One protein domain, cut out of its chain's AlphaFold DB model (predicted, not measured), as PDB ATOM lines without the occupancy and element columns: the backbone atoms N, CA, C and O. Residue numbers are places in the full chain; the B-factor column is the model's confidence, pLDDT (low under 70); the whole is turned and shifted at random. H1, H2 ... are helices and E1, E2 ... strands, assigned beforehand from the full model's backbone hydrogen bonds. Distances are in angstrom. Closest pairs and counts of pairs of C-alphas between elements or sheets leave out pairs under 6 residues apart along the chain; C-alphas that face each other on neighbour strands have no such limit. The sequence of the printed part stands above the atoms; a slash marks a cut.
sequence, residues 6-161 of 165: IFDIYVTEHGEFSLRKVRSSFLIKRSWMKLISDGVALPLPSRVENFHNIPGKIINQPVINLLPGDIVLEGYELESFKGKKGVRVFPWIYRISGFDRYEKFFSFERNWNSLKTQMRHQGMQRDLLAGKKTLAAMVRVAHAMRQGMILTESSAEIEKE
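Overview. This is residues 6 to 161 of the 165 residues of an uncharacterized protein of Rugamonas sp. FT81W (UniProt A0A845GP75). A strongly twisted antiparallel sheet folds back where E2 turns at residue 26, with E1 and E3 beside its first part and E4, then E5 and E6, beyond its last part. H2 packs along E4 and E5, and H1 packs on H2, off the sheet. The 156 printed residues hold six strands, E1 to E6, then H1 and H2; the class is mixed, with 72 residues, under half, in named elements. The whole is compact and rounded, radius of gyration of the C-alphas 16.1 A, spans 45 by 40 by 33 A.

Along the chain. Find C-alpha 6 at (34.971, 25.525, 41.067), where E1, residues 6 to 11, begins. E2, residues 17 to 36, bends by 160 degrees at residue 26, its ends 15.3 A apart. Then come E3, 63 to 65; E4, 71 to 78, 23.0 A; E5, 92 to 99, 23.8 A; and E6, 105 to 108. H1 is residues 112 to 121, 14.4 A; H2, 134 to 146, 18.7 A, ends at C-alpha 146, (14.914, 41.022, 41.359).

Arrangement. Look for two meanders, each strand the antiparallel neighbour of the one before: E1 E2 E3 and E4 E5 E6. Within hydrogen-bond range you find N 8 and O 20, 2.8 A, for E1 and E2; N 19 and O 64, 3.1 A, for E2 and E3; N 34 and O 73, 2.8 A, for antiparallel E2 and E4; N 74 and O 95, 2.9 A, for E4 and E5; N 108 and O 96, 2.8 A, for E5 and E6. H2 is on the sheet, over E4 and E5, at a height of 9.0 A; its closest C-alphas to E5 are Met 138 and Ile 96, 6.0 A. H1, not on the sheet, touches H2, closest C-alphas Trp 112 and Ala 137, 6.0 A, the same way at 36 degrees, only just a steep tilt. In H1 and H2 every O i to N i+4 pair is within hydrogen-bond range.

Size, cuts and confidence. The farthest C-alphas, His 14 and Lys 85, are 50.6 A apart. The printed part has no cut; the links E2 to E3, E4 to E5 and H1 to H2 are long. Confidence is under 70 at residues 11, 15, 17 and 154 to 161.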
ATOM      1  N   ILE A   6      36.239  24.814  40.878       75.69
ATOM      2  CA  ILE A   6      34.971  25.525  41.067       75.69
ATOM      3  C   ILE A   6      35.282  27.006  41.242       75.69
ATOM      4  O   ILE A   6      36.447  27.382  41.370       75.69
ATOM      5  N   PHE A   7      34.267  27.858  41.259       72.62
ATOM      6  CA  PHE A   7      34.448  29.202  41.786       72.62
ATOM      7  C   PHE A   7      34.103  29.218  43.273       72.62
ATOM      8  O   PHE A   7      33.282  28.432  43.743       72.62
ATOM      9  N   ASP A   8      34.757  30.082  44.024       75.62
ATOM     10  CA  ASP A   8      34.409  30.411  45.397       75.62
ATOM     11  C   ASP A   8      34.280  31.920  45.517       75.62
ATOM     12  O   ASP A   8      34.867  32.664  44.725       75.62
ATOM     13  N   ILE A   9      33.475  32.365  46.467       73.31
ATOM     14  CA  ILE A   9      33.133  33.777  46.603       73.31
ATOM     15  C   ILE A   9      33.946  34.341  47.752       73.31
ATOM     16  O   ILE A   9      33.960  33.783  48.846       73.31
ATOM     17  N   TYR A  10      34.632  35.448  47.504       75.06
ATOM     18  CA  TYR A  10      35.390  36.147  48.528       75.06
ATOM     19  C   TYR A  10      35.094  37.640  48.480       75.06
ATOM     20  O   TYR A  10      34.787  38.203  47.429       75.06
ATOM     21  N   VAL A  11      35.194  38.270  49.645       69.38
ATOM     22  CA  VAL A  11      35.128  39.722  49.786       69.38
ATOM     23  C   VAL A  11      36.551  40.250  49.670       69.38
ATOM     24  O   VAL A  11      37.460  39.758  50.340       69.38
ATOM     25  N   THR A  12      36.761  41.197  48.770       71.94
ATOM     26  CA  THR A  12      38.034  41.899  48.606       71.94
ATOM     27  C   THR A  12      38.275  42.856  49.775       71.94
ATOM     28  O   THR A  12      37.368  43.174  50.543       71.94
ATOM     29  N   GLU A  13      39.496  43.377  49.888       70.06
ATOM     30  CA  GLU A  13      39.860  44.375  50.906       70.06
ATOM     31  C   GLU A  13      39.040  45.674  50.801       70.06
ATOM     32  O   GLU A  13      38.910  46.407  51.778       70.06
ATOM     33  N   HIS A  14      38.443  45.937  49.636       70.19
ATOM     34  CA  HIS A  14      37.589  47.097  49.378       70.19
ATOM     35  C   HIS A  14      36.094  46.816  49.589       70.19
ATOM     36  O   HIS A  14      35.262  47.656  49.263       70.19
ATOM     37  N   GLY A  15      35.733  45.639  50.114       63.44
ATOM     38  CA  GLY A  15      34.337  45.245  50.315       63.44
ATOM     39  C   GLY A  15      33.623  44.787  49.038       63.44
ATOM     40  O   GLY A  15      32.453  44.422  49.094       63.44
ATOM     41  N   GLU A  16      34.310  44.758  47.892       73.38
ATOM     42  CA  GLU A  16      33.754  44.226  46.645       73.38
ATOM     43  C   GLU A  16      33.718  42.702  46.703       73.38
ATOM     44  O   GLU A  16      34.673  42.075  47.166       73.38
ATOM     45  N   PHE A  17      32.662  42.087  46.180       69.81
ATOM     46  CA  PHE A  17      32.597  40.635  46.095       69.81
ATOM     47  C   PHE A  17      33.166  40.173  44.764       69.81
ATOM     48  O   PHE A  17      32.809  40.669  43.691       69.81
ATOM     49  N   SER A  18      34.051  39.191  44.857       76.00
ATOM     50  CA  SER A  18      34.735  38.597  43.727       76.00
ATOM     51  C   SER A  18      34.538  37.088  43.705       76.00
ATOM     52  O   SER A  18      34.579  36.412  44.733       76.00
ATOM     53  N   LEU A  19      34.364  36.539  42.506       75.38
ATOM     54  CA  LEU A  19      34.403  35.093  42.285       75.38
ATOM     55  C   LEU A  19      35.828  34.672  41.951       75.38
ATOM     56  O   LEU A  19      36.357  35.125  40.943       75.38
ATOM     57  N   ARG A  20      36.437  33.776  42.727       80.44
ATOM     58  CA  ARG A  20      37.753  33.195  42.434       80.44
ATOM     59  C   ARG A  20      37.635  31.759  41.977       80.44
ATOM     60  O   ARG A  20      37.002  30.955  42.646       80.44
ATOM     61  N   LYS A  21      38.355  31.385  40.923       75.50
ATOM     62  CA  LYS A  21      38.533  29.972  40.563       75.50
ATOM     63  C   LYS A  21      39.392  29.260  41.630       75.50
ATOM     64  O   LYS A  21      40.582  29.551  41.759       75.50
ATOM     65  N   VAL A  22      38.810  28.338  42.396       78.38
ATOM     66  CA  VAL A  22      39.473  27.534  43.441       78.38
ATOM     67  C   VAL A  22      39.480  26.057  43.080       78.38
ATOM     68  O   VAL A  22      38.645  25.585  42.312       78.38
ATOM     69  N   ARG A  23      40.434  25.303  43.627       79.06
ATOM     70  CA  ARG A  23      40.537  23.870  43.353       79.06
ATOM     71  C   ARG A  23      39.426  23.114  44.087       79.06
ATOM     72  O   ARG A  23      39.283  23.239  45.297       79.06
ATOM     73  N   SER A  24      38.671  22.317  43.348       79.06
ATOM     74  CA  SER A  24      37.678  21.389  43.873       79.06
ATOM     75  C   SER A  24      38.350  20.127  44.407       79.06
ATOM     76  O   SER A  24      39.287  19.607  43.800       79.06
ATOM     77  N   SER A  25      37.828  19.593  45.510       76.25
ATOM     78  CA  SER A  25      38.149  18.242  45.983       76.25
ATOM     79  C   SER A  25      37.501  17.150  45.123       76.25
ATOM     80  O   SER A  25      37.899  15.988  45.199       76.25
ATOM     81  N   PHE A  26      36.525  17.513  44.285       76.31
ATOM     82  CA  PHE A  26      35.847  16.607  43.369       76.31
ATOM     83  C   PHE A  26      36.412  16.716  41.952       76.31
ATOM     84  O   PHE A  26      36.747  17.800  41.471       76.31
ATOM     85  N   LEU A  27      36.450  15.586  41.246       81.81
ATOM     86  CA  LEU A  27      36.767  15.557  39.823       81.81
ATOM     87  C   LEU A  27      35.568  16.084  39.032       81.81
ATOM     88  O   LEU A  27      34.505  15.461  39.011       81.81
ATOM     89  N   ILE A  28      35.734  17.247  38.397       84.00
ATOM     90  CA  ILE A  28      34.700  17.876  37.575       84.00
ATOM     91  C   ILE A  28      34.996  17.581  36.106       84.00
ATOM     92  O   ILE A  28      36.080  17.832  35.571       84.00
ATOM     93  N   LYS A  29      34.003  17.010  35.433       84.31
ATOM     94  CA  LYS A  29      34.092  16.642  34.020       84.31
ATOM     95  C   LYS A  29      33.744  17.817  33.117       84.31
ATOM     96  O   LYS A  29      34.359  17.985  32.065       84.31
ATOM     97  N   ARG A  30      32.729  18.593  33.504       86.06
ATOM     98  CA  ARG A  30      32.243  19.777  32.789       86.06
ATOM     99  C   ARG A  30      31.738  20.797  33.793       86.06
ATOM    100  O   ARG A  30      31.126  20.420  34.786       86.06
ATOM    101  N   SER A  31      31.936  22.071  33.502       87.62
ATOM    102  CA  SER A  31      31.379  23.171  34.280       87.62
ATOM    103  C   SER A  31      30.933  24.296  33.357       87.62
ATOM    104  O   SER A  31      31.371  24.399  32.208       87.62
ATOM    105  N   TRP A  32      30.020  25.118  33.850       90.25
ATOM    106  CA  TRP A  32      29.635  26.372  33.227       90.25
ATOM    107  C   TRP A  32      29.255  27.376  34.310       90.25
ATOM    108  O   TRP A  32      28.776  27.007  35.384       90.25
ATOM    109  N   MET A  33      29.446  28.650  33.991       90.62
ATOM    110  CA  MET A  33      29.050  29.767  34.834       90.62
ATOM    111  C   MET A  33      28.482  30.878  33.962       90.62
ATOM    112  O   MET A  33      29.048  31.193  32.910       90.62
ATOM    113  N   LYS A  34      27.363  31.458  34.391       93.94
ATOM    114  CA  LYS A  34      26.718  32.595  33.738       93.94
ATOM    115  C   LYS A  34      26.542  33.744  34.714       93.94
ATOM    116  O   LYS A  34      25.950  33.551  35.768       93.94
ATOM    117  N   LEU A  35      26.986  34.928  34.303       93.75
ATOM    118  CA  LEU A  35      26.608  36.195  34.923       93.75
ATOM    119  C   LEU A  35      25.414  36.769  34.176       93.75
ATOM    120  O   LEU A  35      25.453  36.954  32.955       93.75
ATOM    121  N   ILE A  36      24.362  37.047  34.927       95.38
ATOM    122  CA  ILE A  36      23.138  37.674  34.469       95.38
ATOM    123  C   ILE A  36      23.068  39.043  35.130       95.38
ATOM    124  O   ILE A  36      22.734  39.144  36.308       95.38
ATOM    125  N   SER A  37      23.378  40.087  34.368       93.31
ATOM    126  CA  SER A  37      23.293  41.453  34.879       93.31
ATOM    127  C   SER A  37      21.851  41.887  35.122       93.31
ATOM    128  O   SER A  37      20.941  41.376  34.462       93.31
ATOM    129  N   ASP A  38      21.640  42.828  36.042       90.50
ATOM    130  CA  ASP A  38      20.315  43.256  36.525       90.50
ATOM    131  C   ASP A  38      19.304  43.549  35.392       90.50
ATOM    132  O   ASP A  38      18.196  43.009  35.361       90.50
ATOM    133  N   GLY A  39      19.730  44.270  34.351       89.62
ATOM    134  CA  GLY A  39      18.876  44.624  33.208       89.62
ATOM    135  C   GLY A  39      18.545  43.491  32.221       89.62
ATOM    136  O   GLY A  39      17.742  43.680  31.308       89.62
ATOM    137  N   VAL A  40      19.148  42.305  32.347       95.94
ATOM    138  CA  VAL A  40      18.949  41.202  31.389       95.94
ATOM    139  C   VAL A  40      17.680  40.431  31.728       95.94
ATOM    140  O   VAL A  40      17.649  39.748  32.744       95.94
ATOM    141  N   ALA A  41      16.646  40.463  30.885       96.06
ATOM    142  CA  ALA A  41      15.383  39.761  31.144       96.06
ATOM    143  C   ALA A  41      15.572  38.256  31.428       96.06
ATOM    144  O   ALA A  41      16.237  37.554  30.672       96.06
ATOM    145  N   LEU A  42      14.957  37.750  32.501       96.81
ATOM    146  CA  LEU A  42      15.005  36.333  32.872       96.81
ATOM    147  C   LEU A  42      13.861  35.544  32.208       96.81
ATOM    148  O   LEU A  42      12.741  36.051  32.113       96.81
ATOM    149  N   PRO A  43      14.092  34.286  31.788       97.44
ATOM    150  CA  PRO A  43      13.052  33.455  31.197       97.44
ATOM    151  C   PRO A  43      12.035  33.002  32.252       97.44
ATOM    152  O   PRO A  43      12.315  32.990  33.453       97.44
ATOM    153  N   LEU A  44      10.863  32.540  31.805       97.94
ATOM    154  CA  LEU A  44       9.951  31.806  32.682       97.94
ATOM    155  C   LEU A  44      10.623  30.507  33.157       97.94
ATOM    156  O   LEU A  44      11.103  29.744  32.312       97.94
ATOM    157  N   PRO A  45      10.599  30.181  34.461       97.94
ATOM    158  CA  PRO A  45      11.207  28.955  34.983       97.94
ATOM    159  C   PRO A  45      10.708  27.664  34.323       97.94
ATOM    160  O   PRO A  45      11.470  26.713  34.156       97.94
ATOM    161  N   SER A  46       9.448  27.625  33.881       97.31
ATOM    162  CA  SER A  46       8.876  26.490  33.144       97.31
ATOM    163  C   SER A  46       9.484  26.261  31.756       97.31
ATOM    164  O   SER A  46       9.362  25.157  31.236       97.31
ATOM    165  N   ARG A  47      10.146  27.268  31.171       97.00
ATOM    166  CA  ARG A  47      10.778  27.216  29.842       97.00
ATOM    167  C   ARG A  47      12.281  26.920  29.893       97.00
ATOM    168  O   ARG A  47      12.948  26.960  28.863       97.00
ATOM    169  N   VAL A  48      12.829  26.648  31.079       96.88
ATOM    170  CA  VAL A  48      14.259  26.373  31.260       96.88
ATOM    171  C   VAL A  48      14.497  24.870  31.320       96.88
ATOM    172  O   VAL A  48      14.291  24.219  32.348       96.88
ATOM    173  N   GLU A  49      14.954  24.311  30.205       92.44
ATOM    174  CA  GLU A  49      15.266  22.887  30.091       92.44
ATOM    175  C   GLU A  49      16.747  22.593  30.304       92.44
ATOM    176  O   GLU A  49      17.088  21.553  30.875       92.44
ATOM    177  N   ASN A  50      17.603  23.511  29.856       93.19
ATOM    178  CA  ASN A  50      19.053  23.456  29.946       93.19
ATOM    179  C   ASN A  50      19.635  24.867  30.173       93.19
ATOM    180  O   ASN A  50      18.931  25.875  30.083       93.19
ATOM    181  N   PHE A  51      20.933  24.948  30.478       93.50
ATOM    182  CA  PHE A  51      21.573  26.223  30.808       93.50
ATOM    183  C   PHE A  51      21.631  27.203  29.624       93.50
ATOM    184  O   PHE A  51      21.749  28.407  29.849       93.50
ATOM    185  N   HIS A  52      21.521  26.745  28.369       95.31
ATOM    186  CA  HIS A  52      21.477  27.632  27.200       95.31
ATOM    187  C   HIS A  52      20.175  28.435  27.123       95.31
ATOM    188  O   HIS A  52      20.189  29.522  26.557       95.31
ATOM    189  N   ASN A  53      19.082  27.961  27.736       96.19
ATOM    190  CA  ASN A  53      17.827  28.719  27.814       96.19
ATOM    191  C   ASN A  53      17.905  29.925  28.764       96.19
ATOM    192  O   ASN A  53      17.003  30.757  28.768       96.19
ATOM    193  N   ILE A  54      18.948  30.000  29.593       96.62
ATOM    194  CA  ILE A  54      19.155  31.102  30.528       96.62
ATOM    195  C   ILE A  54      20.075  32.133  29.857       96.62
ATOM    196  O   ILE A  54      21.149  31.750  29.389       96.62
ATOM    197  N   PRO A  55      19.704  33.417  29.780       95.81
ATOM    198  CA  PRO A  55      20.572  34.447  29.223       95.81
ATOM    199  C   PRO A  55      21.752  34.736  30.158       95.81
ATOM    200  O   PRO A  55      21.844  34.185  31.253       95.81
ATOM    201  N   GLY A  56      22.675  35.582  29.710       94.19
ATOM    202  CA  GLY A  56      23.853  35.968  30.482       94.19
ATOM    203  C   GLY A  56      25.166  35.585  29.810       94.19
ATOM    204  O   GLY A  56      25.228  34.730  28.921       94.19
ATOM    205  N   LYS A  57      26.231  36.253  30.246       93.69
ATOM    206  CA  LYS A  57      27.588  36.063  29.736       93.69
ATOM    207  C   LYS A  57      28.178  34.795  30.346       93.69
ATOM    208  O   LYS A  57      28.190  34.660  31.566       93.69
ATOM    209  N   ILE A  58      28.686  33.885  29.509       91.88
ATOM    210  CA  ILE A  58      29.526  32.778  29.990       91.88
ATOM    211  C   ILE A  58      30.841  33.361  30.479       91.88
ATOM    212  O   ILE A  58      31.472  34.145  29.762       91.88
ATOM    213  N   ILE A  59      31.261  32.970  31.676       86.62
ATOM    214  CA  ILE A  59      32.466  33.514  32.280       86.62
ATOM    215  C   ILE A  59      33.495  32.423  32.508       86.62
ATOM    216  O   ILE A  59      33.221  31.412  33.146       86.62
ATOM    217  N   ASN A  60      34.701  32.689  32.012       81.44
ATOM    218  CA  ASN A  60      35.860  31.807  32.119       81.44
ATOM    219  C   ASN A  60      37.062  32.517  32.770       81.44
ATOM    220  O   ASN A  60      38.169  31.984  32.770       81.44
ATOM    221  N   GLN A  61      36.865  33.742  33.264       77.50
ATOM    222  CA  GLN A  61      37.913  34.549  33.889       77.50
ATOM    223  C   GLN A  61      38.144  34.099  35.339       77.50
ATOM    224  O   GLN A  61      37.203  33.625  35.973       77.50
ATOM    225  N   PRO A  62      39.373  34.223  35.870       72.25
ATOM    226  CA  PRO A  62      39.711  33.732  37.206       72.25
ATOM    227  C   PRO A  62      39.121  34.574  38.339       72.25
ATOM    228  O   PRO A  62      38.964  34.036  39.432       72.25
ATOM    229  N   VAL A  63      38.848  35.858  38.072       76.81
ATOM    230  CA  VAL A  63      38.294  36.851  39.002       76.81
ATOM    231  C   VAL A  63      37.248  37.693  38.281       76.81
ATOM    232  O   VAL A  63      37.472  38.090  37.135       76.81
ATOM    233  N   ILE A  64      36.109  37.934  38.930       79.44
ATOM    234  CA  ILE A  64      34.992  38.731  38.405       79.44
ATOM    235  C   ILE A  64      34.413  39.553  39.546       79.44
ATOM    236  O   ILE A  64      34.010  38.966  40.549       79.44
ATOM    237  N   ASN A  65      34.313  40.864  39.349       83.38
ATOM    238  CA  ASN A  65      33.603  41.759  40.256       83.38
ATOM    239  C   ASN A  65      32.102  41.705  39.965       83.38
ATOM    240  O   ASN A  65      31.695  41.788  38.803       83.38
ATOM    241  N   LEU A  66      31.298  41.558  41.015       83.62
ATOM    242  CA  LEU A  66      29.840  41.548  40.924       83.62
ATOM    243  C   LEU A  66      29.275  42.923  41.283       83.62
ATOM    244  O   LEU A  66      29.681  43.515  42.282       83.62
ATOM    245  N   LEU A  67      28.325  43.406  40.486       85.81
ATOM    246  CA  LEU A  67      27.563  44.619  40.777       85.81
ATOM    247  C   LEU A  67      26.260  44.279  41.525       85.81
ATOM    248  O   LEU A  67      25.760  43.155  41.418       85.81
ATOM    249  N   PRO A  68      25.654  45.228  42.258       83.69
ATOM    250  CA  PRO A  68      24.314  45.041  42.806       83.69
ATOM    251  C   PRO A  68      23.301  44.645  41.719       83.69
ATOM    252  O   PRO A  68      23.286  45.216  40.630       83.69
ATOM    253  N   GLY A  69      22.469  43.640  42.010       85.25
ATOM    254  CA  GLY A  69      21.499  43.076  41.061       85.25
ATOM    255  C   GLY A  69      22.076  42.055  40.068       85.25
ATOM    256  O   GLY A  69      21.311  41.377  39.372       85.25
ATOM    257  N   ASP A  70      23.400  41.879  40.027       90.94
ATOM    258  CA  ASP A  70      24.015  40.784  39.284       90.94
ATOM    259  C   ASP A  70      23.696  39.434  39.934       90.94
ATOM    260  O   ASP A  70      23.758  39.247  41.154       90.94
ATOM    261  N   ILE A  71      23.390  38.457  39.083       93.00
ATOM    262  CA  ILE A  71      23.097  37.085  39.487       93.00
ATOM    263  C   ILE A  71      24.060  36.146  38.781       93.00
ATOM    264  O   ILE A  71      24.221  36.180  37.560       93.00
ATOM    265  N   VAL A  72      24.660  35.251  39.551       93.00
ATOM    266  CA  VAL A  72      25.596  34.242  39.073       93.00
ATOM    267  C   VAL A  72      24.927  32.884  39.167       93.00
ATOM    268  O   VAL A  72      24.462  32.487  40.232       93.00
ATOM    269  N   LEU A  73      24.883  32.170  38.046       94.31
ATOM    270  CA  LEU A  73      24.445  30.781  37.986       94.31
ATOM    271  C   LEU A  73      25.609  29.881  37.620       94.31
ATOM    272  O   LEU A  73      26.302  30.126  36.633       94.31
ATOM    273  N   GLU A  74      25.747  28.791  38.352       91.81
ATOM    274  CA  GLU A  74      26.800  27.812  38.153       91.81
ATOM    275  C   GLU A  74      26.211  26.415  38.019       91.81
ATOM    276  O   GLU A  74      25.225  26.057  38.669       91.81
ATOM    277  N   GLY A  75      26.850  25.607  37.180       91.69
ATOM    278  CA  GLY A  75      26.572  24.186  37.090       91.69
ATOM    279  C   GLY A  75      27.843  23.397  36.837       91.69
ATOM    280  O   GLY A  75      28.641  23.761  35.973       91.69
ATOM    281  N   TYR A  76      28.015  22.291  37.552       89.50
ATOM    282  CA  TYR A  76      29.148  21.390  37.368       89.50
ATOM    283  C   TYR A  76      28.716  19.921  37.387       89.50
ATOM    284  O   TYR A  76      27.925  19.486  38.224       89.50
ATOM    285  N   GLU A  77      29.226  19.161  36.419       88.81
ATOM    286  CA  GLU A  77      29.049  17.717  36.272       88.81
ATOM    287  C   GLU A  77      30.206  17.021  36.986       88.81
ATOM    288  O   GLU A  77      31.361  17.121  36.551       88.81
ATOM    289  N   LEU A  78      29.907  16.304  38.071       85.81
ATOM    290  CA  LEU A  78      30.915  15.476  38.729       85.81
ATOM    291  C   LEU A  78      31.246  14.252  37.874       85.81
ATOM    292  O   LEU A  78      30.423  13.758  37.094       85.81
ATOM    293  N   GLU A  79      32.455  13.731  38.051       81.69
ATOM    294  CA  GLU A  79      32.810  12.436  37.502       81.69
ATOM    295  C   GLU A  79      31.866  11.356  38.034       81.69
ATOM    296  O   GLU A  79      31.366  11.399  39.163       81.69
ATOM    297  N   SER A  80      31.574  10.381  37.180       78.19
ATOM    298  CA  SER A  80      30.593   9.386  37.540       78.19
ATOM    299  C   SER A  80      31.089   8.444  38.617       78.19
ATOM    300  O   SER A  80      32.131   7.809  38.454       78.19
ATOM    301  N   PHE A  81      30.265   8.227  39.630       74.94
ATOM    302  CA  PHE A  81      30.485   7.175  40.610       74.94
ATOM    303  C   PHE A  81      29.519   6.013  40.369       74.94
ATOM    304  O   PHE A  81      28.431   6.165  39.798       74.94
ATOM    305  N   LYS A  82      29.933   4.817  40.790       78.44
ATOM    306  CA  LYS A  82      29.086   3.626  40.760       78.44
ATOM    307  C   LYS A  82      28.199   3.655  42.004       78.44
ATOM    308  O   LYS A  82      28.691   3.549  43.123       78.44
ATOM    309  N   GLY A  83      26.898   3.845  41.816       74.25
ATOM    310  CA  GLY A  83      25.929   3.802  42.906       74.25
ATOM    311  C   GLY A  83      25.758   2.387  43.469       74.25
ATOM    312  O   GLY A  83      26.192   1.402  42.869       74.25
ATOM    313  N   LYS A  84      25.040   2.267  44.595       72.25
ATOM    314  CA  LYS A  84      24.814   0.993  45.315       72.25
ATOM    315  C   LYS A  84      24.214  -0.136  44.457       72.25
ATOM    316  O   LYS A  84      24.388  -1.299  44.787       72.25
ATOM    317  N   LYS A  85      23.530   0.190  43.352       81.44
ATOM    318  CA  LYS A  85      22.925  -0.777  42.412       81.44
ATOM    319  C   LYS A  85      23.756  -1.021  41.144       81.44
ATOM    320  O   LYS A  85      23.231  -1.494  40.147       81.44
ATOM    321  N   GLY A  86      25.023  -0.606  41.121       76.56
ATOM    322  CA  GLY A  86      25.871  -0.699  39.929       76.56
ATOM    323  C   GLY A  86      25.590   0.356  38.850       76.56
ATOM    324  O   GLY A  86      26.359   0.454  37.898       76.56
ATOM    325  N   VAL A  87      24.543   1.172  39.016       72.06
ATOM    326  CA  VAL A  87      24.196   2.277  38.114       72.06
ATOM    327  C   VAL A  87      25.224   3.392  38.251       72.06
ATOM    328  O   VAL A  87      25.497   3.872  39.352       72.06
ATOM    329  N   ARG A  88      25.787   3.809  37.120       71.31
ATOM    330  CA  ARG A  88      26.722   4.927  37.038       71.31
ATOM    331  C   ARG A  88      25.931   6.240  37.031       71.31
ATOM    332  O   ARG A  88      25.084   6.434  36.164       71.31
ATOM    333  N   VAL A  89      26.179   7.112  38.006       71.19
ATOM    334  CA  VAL A  89      25.448   8.380  38.179       71.19
ATOM    335  C   VAL A  89      26.366   9.547  37.842       71.19
ATOM    336  O   VAL A  89      27.501   9.571  38.300       71.19
ATOM    337  N   PHE A  90      25.861  10.508  37.068       72.75
ATOM    338  CA  PHE A  90      26.539  11.762  36.727       72.75
ATOM    339  C   PHE A  90      25.755  12.919  37.357       72.75
ATOM    340  O   PHE A  90      24.835  13.447  36.724       72.75
ATOM    341  N   PRO A  91      26.001  13.263  38.630       83.69
ATOM    342  CA  PRO A  91      25.244  14.327  39.260       83.69
ATOM    343  C   PRO A  91      25.706  15.675  38.704       83.69
ATOM    344  O   PRO A  91      26.897  15.991  38.679       83.69
ATOM    345  N   TRP A  92      24.736  16.475  38.276       88.56
ATOM    346  CA  TRP A  92      24.936  17.909  38.145       88.56
ATOM    347  C   TRP A  92      24.649  18.563  39.487       88.56
ATOM    348  O   TRP A  92      23.587  18.329  40.071       88.56
ATOM    349  N   ILE A  93      25.573  19.400  39.935       89.81
ATOM    350  CA  ILE A  93      25.362  20.305  41.057       89.81
ATOM    351  C   ILE A  93      25.200  21.708  40.491       89.81
ATOM    352  O   ILE A  93      25.816  22.057  39.483       89.81
ATOM    353  N   TYR A  94      24.310  22.475  41.108       92.69
ATOM    354  CA  TYR A  94      23.919  23.796  40.654       92.69
ATOM    355  C   TYR A  94      23.916  24.759  41.826       92.69
ATOM    356  O   TYR A  94      23.377  24.424  42.880       92.69
ATOM    357  N   ARG A  95      24.453  25.955  41.609       92.25
ATOM    358  CA  ARG A  95      24.510  27.020  42.608       92.25
ATOM    359  C   ARG A  95      24.052  28.334  41.991       92.25
ATOM    360  O   ARG A  95      24.337  28.606  40.826       92.25
ATOM    361  N   ILE A  96      23.333  29.126  42.776       93.88
ATOM    362  CA  ILE A  96      23.016  30.518  42.464       93.88
ATOM    363  C   ILE A  96      23.567  31.415  43.562       93.88
ATOM    364  O   ILE A  96      23.382  31.121  44.743       93.88
ATOM    365  N   SER A  97      24.192  32.516  43.169       91.06
ATOM    366  CA  SER A  97      24.745  33.502  44.093       91.06
ATOM    367  C   SER A  97      24.564  34.918  43.550       91.06
ATOM    368  O   SER A  97      24.358  35.106  42.350       91.06
ATOM    369  N   GLY A  98      24.634  35.913  44.425       89.38
ATOM    370  CA  GLY A  98      24.508  37.319  44.054       89.38
ATOM    371  C   GLY A  98      24.279  38.197  45.274       89.38
ATOM    372  O   GLY A  98      24.591  37.796  46.397       89.38
ATOM    373  N   PHE A  99      23.696  39.368  45.041       84.56
ATOM    374  CA  PHE A  99      23.291  40.297  46.092       84.56
ATOM    375  C   PHE A  99      21.785  40.459  46.138       84.56
ATOM    376  O   PHE A  99      21.129  40.554  45.098       84.56
ATOM    377  N   ASP A 100      21.245  40.513  47.348       82.25
ATOM    378  CA  ASP A 100      19.887  40.983  47.546       82.25
ATOM    379  C   ASP A 100      19.811  42.520  47.435       82.25
ATOM    380  O   ASP A 100      20.803  43.228  47.246       82.25
ATOM    381  N   ARG A 101      18.596  43.053  47.568       79.50
ATOM    382  CA  ARG A 101      18.319  44.499  47.526       79.50
ATOM    383  C   ARG A 101      18.959  45.314  48.662       79.50
ATOM    384  O   ARG A 101      18.851  46.535  48.643       79.50
ATOM    385  N   TYR A 102      19.519  44.654  49.673       81.75
ATOM    386  CA  TYR A 102      20.198  45.262  50.818       81.75
ATOM    387  C   TYR A 102      21.715  45.097  50.720       81.75
ATOM    388  O   TYR A 102      22.404  45.235  51.730       81.75
ATOM    389  N   GLU A 103      22.220  44.760  49.529       80.00
ATOM    390  CA  GLU A 103      23.639  44.510  49.268       80.00
ATOM    391  C   GLU A 103      24.200  43.367  50.127       80.00
ATOM    392  O   GLU A 103      25.411  43.235  50.312       80.00
ATOM    393  N   LYS A 104      23.326  42.485  50.633       83.12
ATOM    394  CA  LYS A 104      23.749  41.278  51.329       83.12
ATOM    395  C   LYS A 104      23.960  40.175  50.321       83.12
ATOM    396  O   LYS A 104      23.105  39.860  49.491       83.12
ATOM    397  N   PHE A 105      25.125  39.564  50.427       84.44
ATOM    398  CA  PHE A 105      25.456  38.409  49.631       84.44
ATOM    399  C   PHE A 105      24.578  37.211  50.003       84.44
ATOM    400  O   PHE A 105      24.384  36.903  51.181       84.44
ATOM    401  N   PHE A 106      24.107  36.496  48.985       87.56
ATOM    402  CA  PHE A 106      23.429  35.217  49.140       87.56
ATOM    403  C   PHE A 106      24.078  34.149  48.258       87.56
ATOM    404  O   PHE A 106      24.614  34.422  47.181       87.56
ATOM    405  N   SER A 107      23.968  32.897  48.695       90.25
ATOM    406  CA  SER A 107      24.354  31.734  47.904       90.25
ATOM    407  C   SER A 107      23.489  30.541  48.271       90.25
ATOM    408  O   SER A 107      23.382  30.192  49.444       90.25
ATOM    409  N   PHE A 108      22.894  29.907  47.262       92.62
ATOM    410  CA  PHE A 108      22.027  28.747  47.424       92.62
ATOM    411  C   PHE A 108      22.454  27.626  46.483       92.62
ATOM    412  O   PHE A 108      22.554  27.814  45.270       92.62
ATOM    413  N   GLU A 109      22.645  26.432  47.037       91.31
ATOM    414  CA  GLU A 109      22.971  25.212  46.273       91.31
ATOM    415  C   GLU A 109      21.909  24.109  46.458       91.31
ATOM    416  O   GLU A 109      21.812  23.139  45.700       91.31
ATOM    417  N   ARG A 110      21.065  24.251  47.482       88.44
ATOM    418  CA  ARG A 110      20.153  23.207  47.954       88.44
ATOM    419  C   ARG A 110      18.845  23.791  48.477       88.44
ATOM    420  O   ARG A 110      18.567  24.975  48.345       88.44
ATOM    421  N   ASN A 111      18.000  22.925  49.038       91.12
ATOM    422  CA  ASN A 111      16.736  23.304  49.684       91.12
ATOM    423  C   ASN A 111      15.752  24.071  48.776       91.12
ATOM    424  O   ASN A 111      14.901  24.824  49.247       91.12
ATOM    425  N   TRP A 112      15.785  23.800  47.467       93.56
ATOM    426  CA  TRP A 112      14.966  24.455  46.436       93.56
ATOM    427  C   TRP A 112      13.453  24.471  46.699       93.56
ATOM    428  O   TRP A 112      12.750  25.357  46.206       93.56
ATOM    429  N   ASN A 113      12.942  23.483  47.439       93.12
ATOM    430  CA  ASN A 113      11.534  23.414  47.833       93.12
ATOM    431  C   ASN A 113      11.203  24.383  48.972       93.12
ATOM    432  O   ASN A 113      10.148  25.007  48.919       93.12
ATOM    433  N   SER A 114      12.098  24.542  49.955       94.06
ATOM    434  CA  SER A 114      11.931  25.532  51.026       94.06
ATOM    435  C   SER A 114      11.917  26.939  50.428       94.06
ATOM    436  O   SER A 114      10.932  27.660  50.573       94.06
ATOM    437  N   LEU A 115      12.913  27.253  49.591       95.75
ATOM    438  CA  LEU A 115      12.991  28.524  48.864       95.75
ATOM    439  C   LEU A 115      11.733  28.789  48.020       95.75
ATOM    440  O   LEU A 115      11.196  29.891  48.025       95.75
ATOM    441  N   LYS A 116      11.192  27.766  47.338       95.94
ATOM    442  CA  LYS A 116       9.926  27.886  46.591       95.94
ATOM    443  C   LYS A 116       8.751  28.291  47.481       95.94
ATOM    444  O   LYS A 116       7.891  29.060  47.057       95.94
ATOM    445  N   THR A 117       8.672  27.709  48.671       95.75
ATOM    446  CA  THR A 117       7.613  27.997  49.639       95.75
ATOM    447  C   THR A 117       7.749  29.417  50.182       95.75
ATOM    448  O   THR A 117       6.747  30.126  50.217       95.75
ATOM    449  N   GLN A 118       8.969  29.875  50.478       95.69
ATOM    450  CA  GLN A 118       9.249  31.264  50.867       95.69
ATOM    451  C   GLN A 118       8.790  32.266  49.801       95.69
ATOM    452  O   GLN A 118       8.013  33.167  50.102       95.69
ATOM    453  N   MET A 119       9.176  32.050  48.538       96.88
ATOM    454  CA  MET A 119       8.743  32.887  47.409       96.88
ATOM    455  C   MET A 119       7.219  32.938  47.279       96.88
ATOM    456  O   MET A 119       6.644  33.994  47.031       96.88
ATOM    457  N   ARG A 120       6.542  31.793  47.455       97.19
ATOM    458  CA  ARG A 120       5.075  31.732  47.423       97.19
ATOM    459  C   ARG A 120       4.458  32.565  48.546       97.19
ATOM    460  O   ARG A 120       3.494  33.277  48.289       97.19
ATOM    461  N   HIS A 121       4.991  32.479  49.763       96.75
ATOM    462  CA  HIS A 121       4.505  33.266  50.900       96.75
ATOM    463  C   HIS A 121       4.733  34.768  50.725       96.75
ATOM    464  O   HIS A 121       3.910  35.552  51.179       96.75
ATOM    465  N   GLN A 122       5.788  35.157  50.010       96.94
ATOM    466  CA  GLN A 122       6.078  36.551  49.658       96.94
ATOM    467  C   GLN A 122       5.336  37.033  48.398       96.94
ATOM    468  O   GLN A 122       5.617  38.113  47.891       96.94
ATOM    469  N   GLY A 123       4.379  36.256  47.877       97.56
ATOM    470  CA  GLY A 123       3.500  36.696  46.789       97.56
ATOM    471  C   GLY A 123       4.061  36.521  45.375       97.56
ATOM    472  O   GLY A 123       3.540  37.133  44.444       97.56
ATOM    473  N   MET A 124       5.080  35.676  45.170       97.56
ATOM    474  CA  MET A 124       5.572  35.376  43.820       97.56
ATOM    475  C   MET A 124       4.457  34.814  42.925       97.56
ATOM    476  O   MET A 124       3.737  33.882  43.301       97.56
ATOM    477  N   GLN A 125       4.368  35.343  41.702       97.62
ATOM    478  CA  GLN A 125       3.379  34.931  40.708       97.62
ATOM    479  C   GLN A 125       3.484  33.431  40.365       97.62
ATOM    480  O   GLN A 125       4.556  32.816  40.371       97.62
ATOM    481  N   ARG A 126       2.338  32.802  40.080       96.62
ATOM    482  CA  ARG A 126       2.228  31.340  39.917       96.62
ATOM    483  C   ARG A 126       3.016  30.800  38.721       96.62
ATOM    484  O   ARG A 126       3.537  29.687  38.788       96.62
ATOM    485  N   ASP A 127       3.063  31.555  37.635       97.44
ATOM    486  CA  ASP A 127       3.835  31.259  36.428       97.44
ATOM    487  C   ASP A 127       5.346  31.283  36.697       97.44
ATOM    488  O   ASP A 127       6.063  30.394  36.231       97.44
ATOM    489  N   LEU A 128       5.813  32.205  37.543       97.44
ATOM    490  CA  LEU A 128       7.188  32.223  38.037       97.44
ATOM    491  C   LEU A 128       7.460  31.040  38.972       97.44
ATOM    492  O   LEU A 128       8.530  30.457  38.924       97.44
ATOM    493  N   LEU A 129       6.484  30.561  39.742       96.81
ATOM    494  CA  LEU A 129       6.647  29.357  40.570       96.81
ATOM    495  C   LEU A 129       6.630  28.029  39.782       96.81
ATOM    496  O   LEU A 129       6.820  26.957  40.378       96.81
ATOM    497  N   ALA A 130       6.380  28.046  38.472       94.31
ATOM    498  CA  ALA A 130       6.298  26.838  37.656       94.31
ATOM    499  C   ALA A 130       7.680  26.196  37.391       94.31
ATOM    500  O   ALA A 130       8.732  26.764  37.660       94.31
ATOM    501  N   GLY A 131       7.683  24.961  36.880       92.81
ATOM    502  CA  GLY A 131       8.910  24.200  36.609       92.81
ATOM    503  C   GLY A 131       9.347  23.281  37.759       92.81
ATOM    504  O   GLY A 131       9.113  23.549  38.941       92.81
ATOM    505  N   LYS A 132       9.948  22.141  37.388       88.25
ATOM    506  CA  LYS A 132      10.297  21.041  38.313       88.25
ATOM    507  C   LYS A 132      11.802  20.790  38.454       88.25
ATOM    508  O   LYS A 132      12.216  20.165  39.421       88.25
ATOM    509  N   LYS A 133      12.613  21.242  37.493       91.75
ATOM    510  CA  LYS A 133      14.061  20.976  37.446       91.75
ATOM    511  C   LYS A 133      14.845  21.973  38.308       91.75
ATOM    512  O   LYS A 133      14.372  23.081  38.558       91.75
ATOM    513  N   THR A 134      16.067  21.613  38.695       93.94
ATOM    514  CA  THR A 134      16.957  22.482  39.487       93.94
ATOM    515  C   THR A 134      17.294  23.793  38.779       93.94
ATOM    516  O   THR A 134      17.247  24.846  39.400       93.94
ATOM    517  N   LEU A 135      17.517  23.773  37.459       95.62
ATOM    518  CA  LEU A 135      17.710  25.000  36.673       95.62
ATOM    519  C   LEU A 135      16.513  25.959  36.792       95.62
ATOM    520  O   LEU A 135      16.694  27.153  37.009       95.62
ATOM    521  N   ALA A 136      15.285  25.432  36.737       96.81
ATOM    522  CA  ALA A 136      14.080  26.224  36.973       96.81
ATOM    523  C   ALA A 136      14.028  26.767  38.411       96.81
ATOM    524  O   ALA A 136      13.514  27.855  38.641       96.81
ATOM    525  N   ALA A 137      14.563  26.032  39.393       96.62
ATOM    526  CA  ALA A 137      14.681  26.523  40.764       96.62
ATOM    527  C   ALA A 137      15.632  27.713  40.891       96.62
ATOM    528  O   ALA A 137      15.276  28.687  41.545       96.62
ATOM    529  N   MET A 138      16.780  27.677  40.216       97.12
ATOM    530  CA  MET A 138      17.689  28.822  40.187       97.12
ATOM    531  C   MET A 138      17.047  30.039  39.521       97.12
ATOM    532  O   MET A 138      17.115  31.135  40.059       97.12
ATOM    533  N   VAL A 139      16.342  29.853  38.400       97.62
ATOM    534  CA  VAL A 139      15.650  30.966  37.724       97.62
ATOM    535  C   VAL A 139      14.539  31.550  38.609       97.62
ATOM    536  O   VAL A 139      14.332  32.759  38.608       97.62
ATOM    537  N   ARG A 140      13.866  30.726  39.424       97.81
ATOM    538  CA  ARG A 140      12.923  31.205  40.450       97.81
ATOM    539  C   ARG A 140      13.594  32.102  41.480       97.81
ATOM    540  O   ARG A 140      13.087  33.182  41.748       97.81
ATOM    541  N   VAL A 141      14.728  31.667  42.028       97.00
ATOM    542  CA  VAL A 141      15.518  32.492  42.954       97.00
ATOM    543  C   VAL A 141      15.934  33.797  42.282       97.00
ATOM    544  O   VAL A 141      15.741  34.853  42.866       97.00
ATOM    545  N   ALA A 142      16.404  33.743  41.037       96.38
ATOM    546  CA  ALA A 142      16.804  34.932  40.295       96.38
ATOM    547  C   ALA A 142      15.657  35.955  40.146       96.38
ATOM    548  O   ALA A 142      15.846  37.140  40.410       96.38
ATOM    549  N   HIS A 143      14.448  35.496  39.799       96.88
ATOM    550  CA  HIS A 143      13.254  36.353  39.786       96.88
ATOM    551  C   HIS A 143      12.914  36.900  41.173       96.88
ATOM    552  O   HIS A 143      12.592  38.077  41.289       96.88
ATOM    553  N   ALA A 144      13.002  36.072  42.218       95.62
ATOM    554  CA  ALA A 144      12.712  36.486  43.591       95.62
ATOM    555  C   ALA A 144      13.624  37.640  44.028       95.62
ATOM    556  O   ALA A 144      13.144  38.647  44.542       95.62
ATOM    557  N   MET A 145      14.924  37.513  43.754       94.12
ATOM    558  CA  MET A 145      15.927  38.521  44.098       94.12
ATOM    559  C   MET A 145      15.644  39.848  43.398       94.12
ATOM    560  O   MET A 145      15.622  40.890  44.044       94.12
ATOM    561  N   ARG A 146      15.303  39.813  42.105       92.00
ATOM    562  CA  ARG A 146      14.914  41.022  41.359       92.00
ATOM    563  C   ARG A 146      13.600  41.643  41.809       92.00
ATOM    564  O   ARG A 146      13.402  42.840  41.658       92.00
ATOM    565  N   GLN A 147      12.698  40.842  42.367       92.94
ATOM    566  CA  GLN A 147      11.470  41.331  42.995       92.94
ATOM    567  C   GLN A 147      11.710  41.838  44.426       92.94
ATOM    568  O   GLN A 147      10.766  42.264  45.088       92.94
ATOM    569  N   GLY A 148      12.956  41.808  44.909       92.12
ATOM    570  CA  GLY A 148      13.326  42.277  46.238       92.12
ATOM    571  C   GLY A 148      12.874  41.356  47.370       92.12
ATOM    572  O   GLY A 148      12.737  41.826  48.499       92.12
ATOM    573  N   MET A 149      12.618  40.077  47.076       93.88
ATOM    574  CA  MET A 149      12.262  39.068  48.076       93.88
ATOM    575  C   MET A 149      13.484  38.670  48.902       93.88
ATOM    576  O   MET A 149      14.591  38.563  48.378       93.88
ATOM    577  N   ILE A 150      13.258  38.384  50.181       91.81
ATOM    578  CA  ILE A 150      14.305  37.959  51.114       91.81
ATOM    579  C   ILE A 150      14.205  36.447  51.269       91.81
ATOM    580  O   ILE A 150      13.175  35.938  51.706       91.81
ATOM    581  N   LEU A 151      15.252  35.715  50.898       91.94
ATOM    582  CA  LEU A 151      15.279  34.259  51.024       91.94
ATOM    583  C   LEU A 151      16.376  33.826  51.989       91.94
ATOM    584  O   LEU A 151      17.464  34.395  51.985       91.94
ATOM    585  N   THR A 152      16.114  32.774  52.757       89.19
ATOM    586  CA  THR A 152      17.082  32.196  53.697       89.19
ATOM    587  C   THR A 152      17.181  30.681  53.511       89.19
ATOM    588  O   THR A 152      16.216  30.016  53.124       89.19
ATOM    589  N   GLU A 153      18.356  30.089  53.775       75.38
ATOM    590  CA  GLU A 153      18.509  28.620  53.730       75.38
ATOM    591  C   GLU A 153      17.758  27.914  54.871       75.38
ATOM    592  O   GLU A 153      17.455  26.721  54.763       75.38
ATOM    593  N   SER A 154      17.449  28.642  55.946       60.97
ATOM    594  CA  SER A 154      16.813  28.127  57.153       60.97
ATOM    595  C   SER A 154      15.297  28.299  57.102       60.97
ATOM    596  O   SER A 154      14.776  29.409  57.091       60.97
ATOM    597  N   SER A 155      14.560  27.191  57.170       48.12
ATOM    598  CA  SER A 155      13.110  27.214  57.411       48.12
ATOM    599  C   SER A 155      12.742  27.833  58.772       48.12
ATOM    600  O   SER A 155      11.582  28.171  58.974       48.12
ATOM    601  N   ALA A 156      13.699  27.944  59.706       42.78
ATOM    602  CA  ALA A 156      13.459  28.263  61.116       42.78
ATOM    603  C   ALA A 156      13.460  29.767  61.447       42.78
ATOM    604  O   ALA A 156      13.115  30.145  62.562       42.78
ATOM    605  N   GLU A 157      13.839  30.644  60.514       42.25
ATOM    606  CA  GLU A 157      13.881  32.094  60.780       42.25
ATOM    607  C   GLU A 157      12.548  32.797  60.492       42.25
ATOM    608  O   GLU A 157      12.270  33.847  61.060       42.25
ATOM    609  N   ILE A 158      11.668  32.172  59.703       46.25
ATOM    610  CA  ILE A 158      10.359  32.738  59.331       46.25
ATOM    611  C   ILE A 158       9.382  32.749  60.521       46.25
ATOM    612  O   ILE A 158       8.424  33.520  60.529       46.25
ATOM    613  N   GLU A 159       9.614  31.918  61.543       41.84
ATOM    614  CA  GLU A 159       8.793  31.902  62.763       41.84
ATOM    615  C   GLU A 159       9.210  32.978  63.776       41.84
ATOM    616  O   GLU A 159       8.346  33.503  64.471       41.84
ATOM    617  N   LYS A 160      10.481  33.403  63.810       40.31
ATOM    618  CA  LYS A 160      10.945  34.397  64.797       40.31
ATOM    619  C   LYS A 160      10.526  35.834  64.481       40.31
ATOM    620  O   LYS A 160      10.270  36.597  65.406       40.31
ATOM    621  N   GLU A 161      10.389  36.203  63.206       44.03
ATOM    622  CA  GLU A 161       9.869  37.531  62.826       44.03
ATOM    623  C   GLU A 161       8.360  37.686  63.081       44.03
ATOM    624  O   GLU A 161       7.872  38.809  63.172       44.03
TER     625      GLU A 161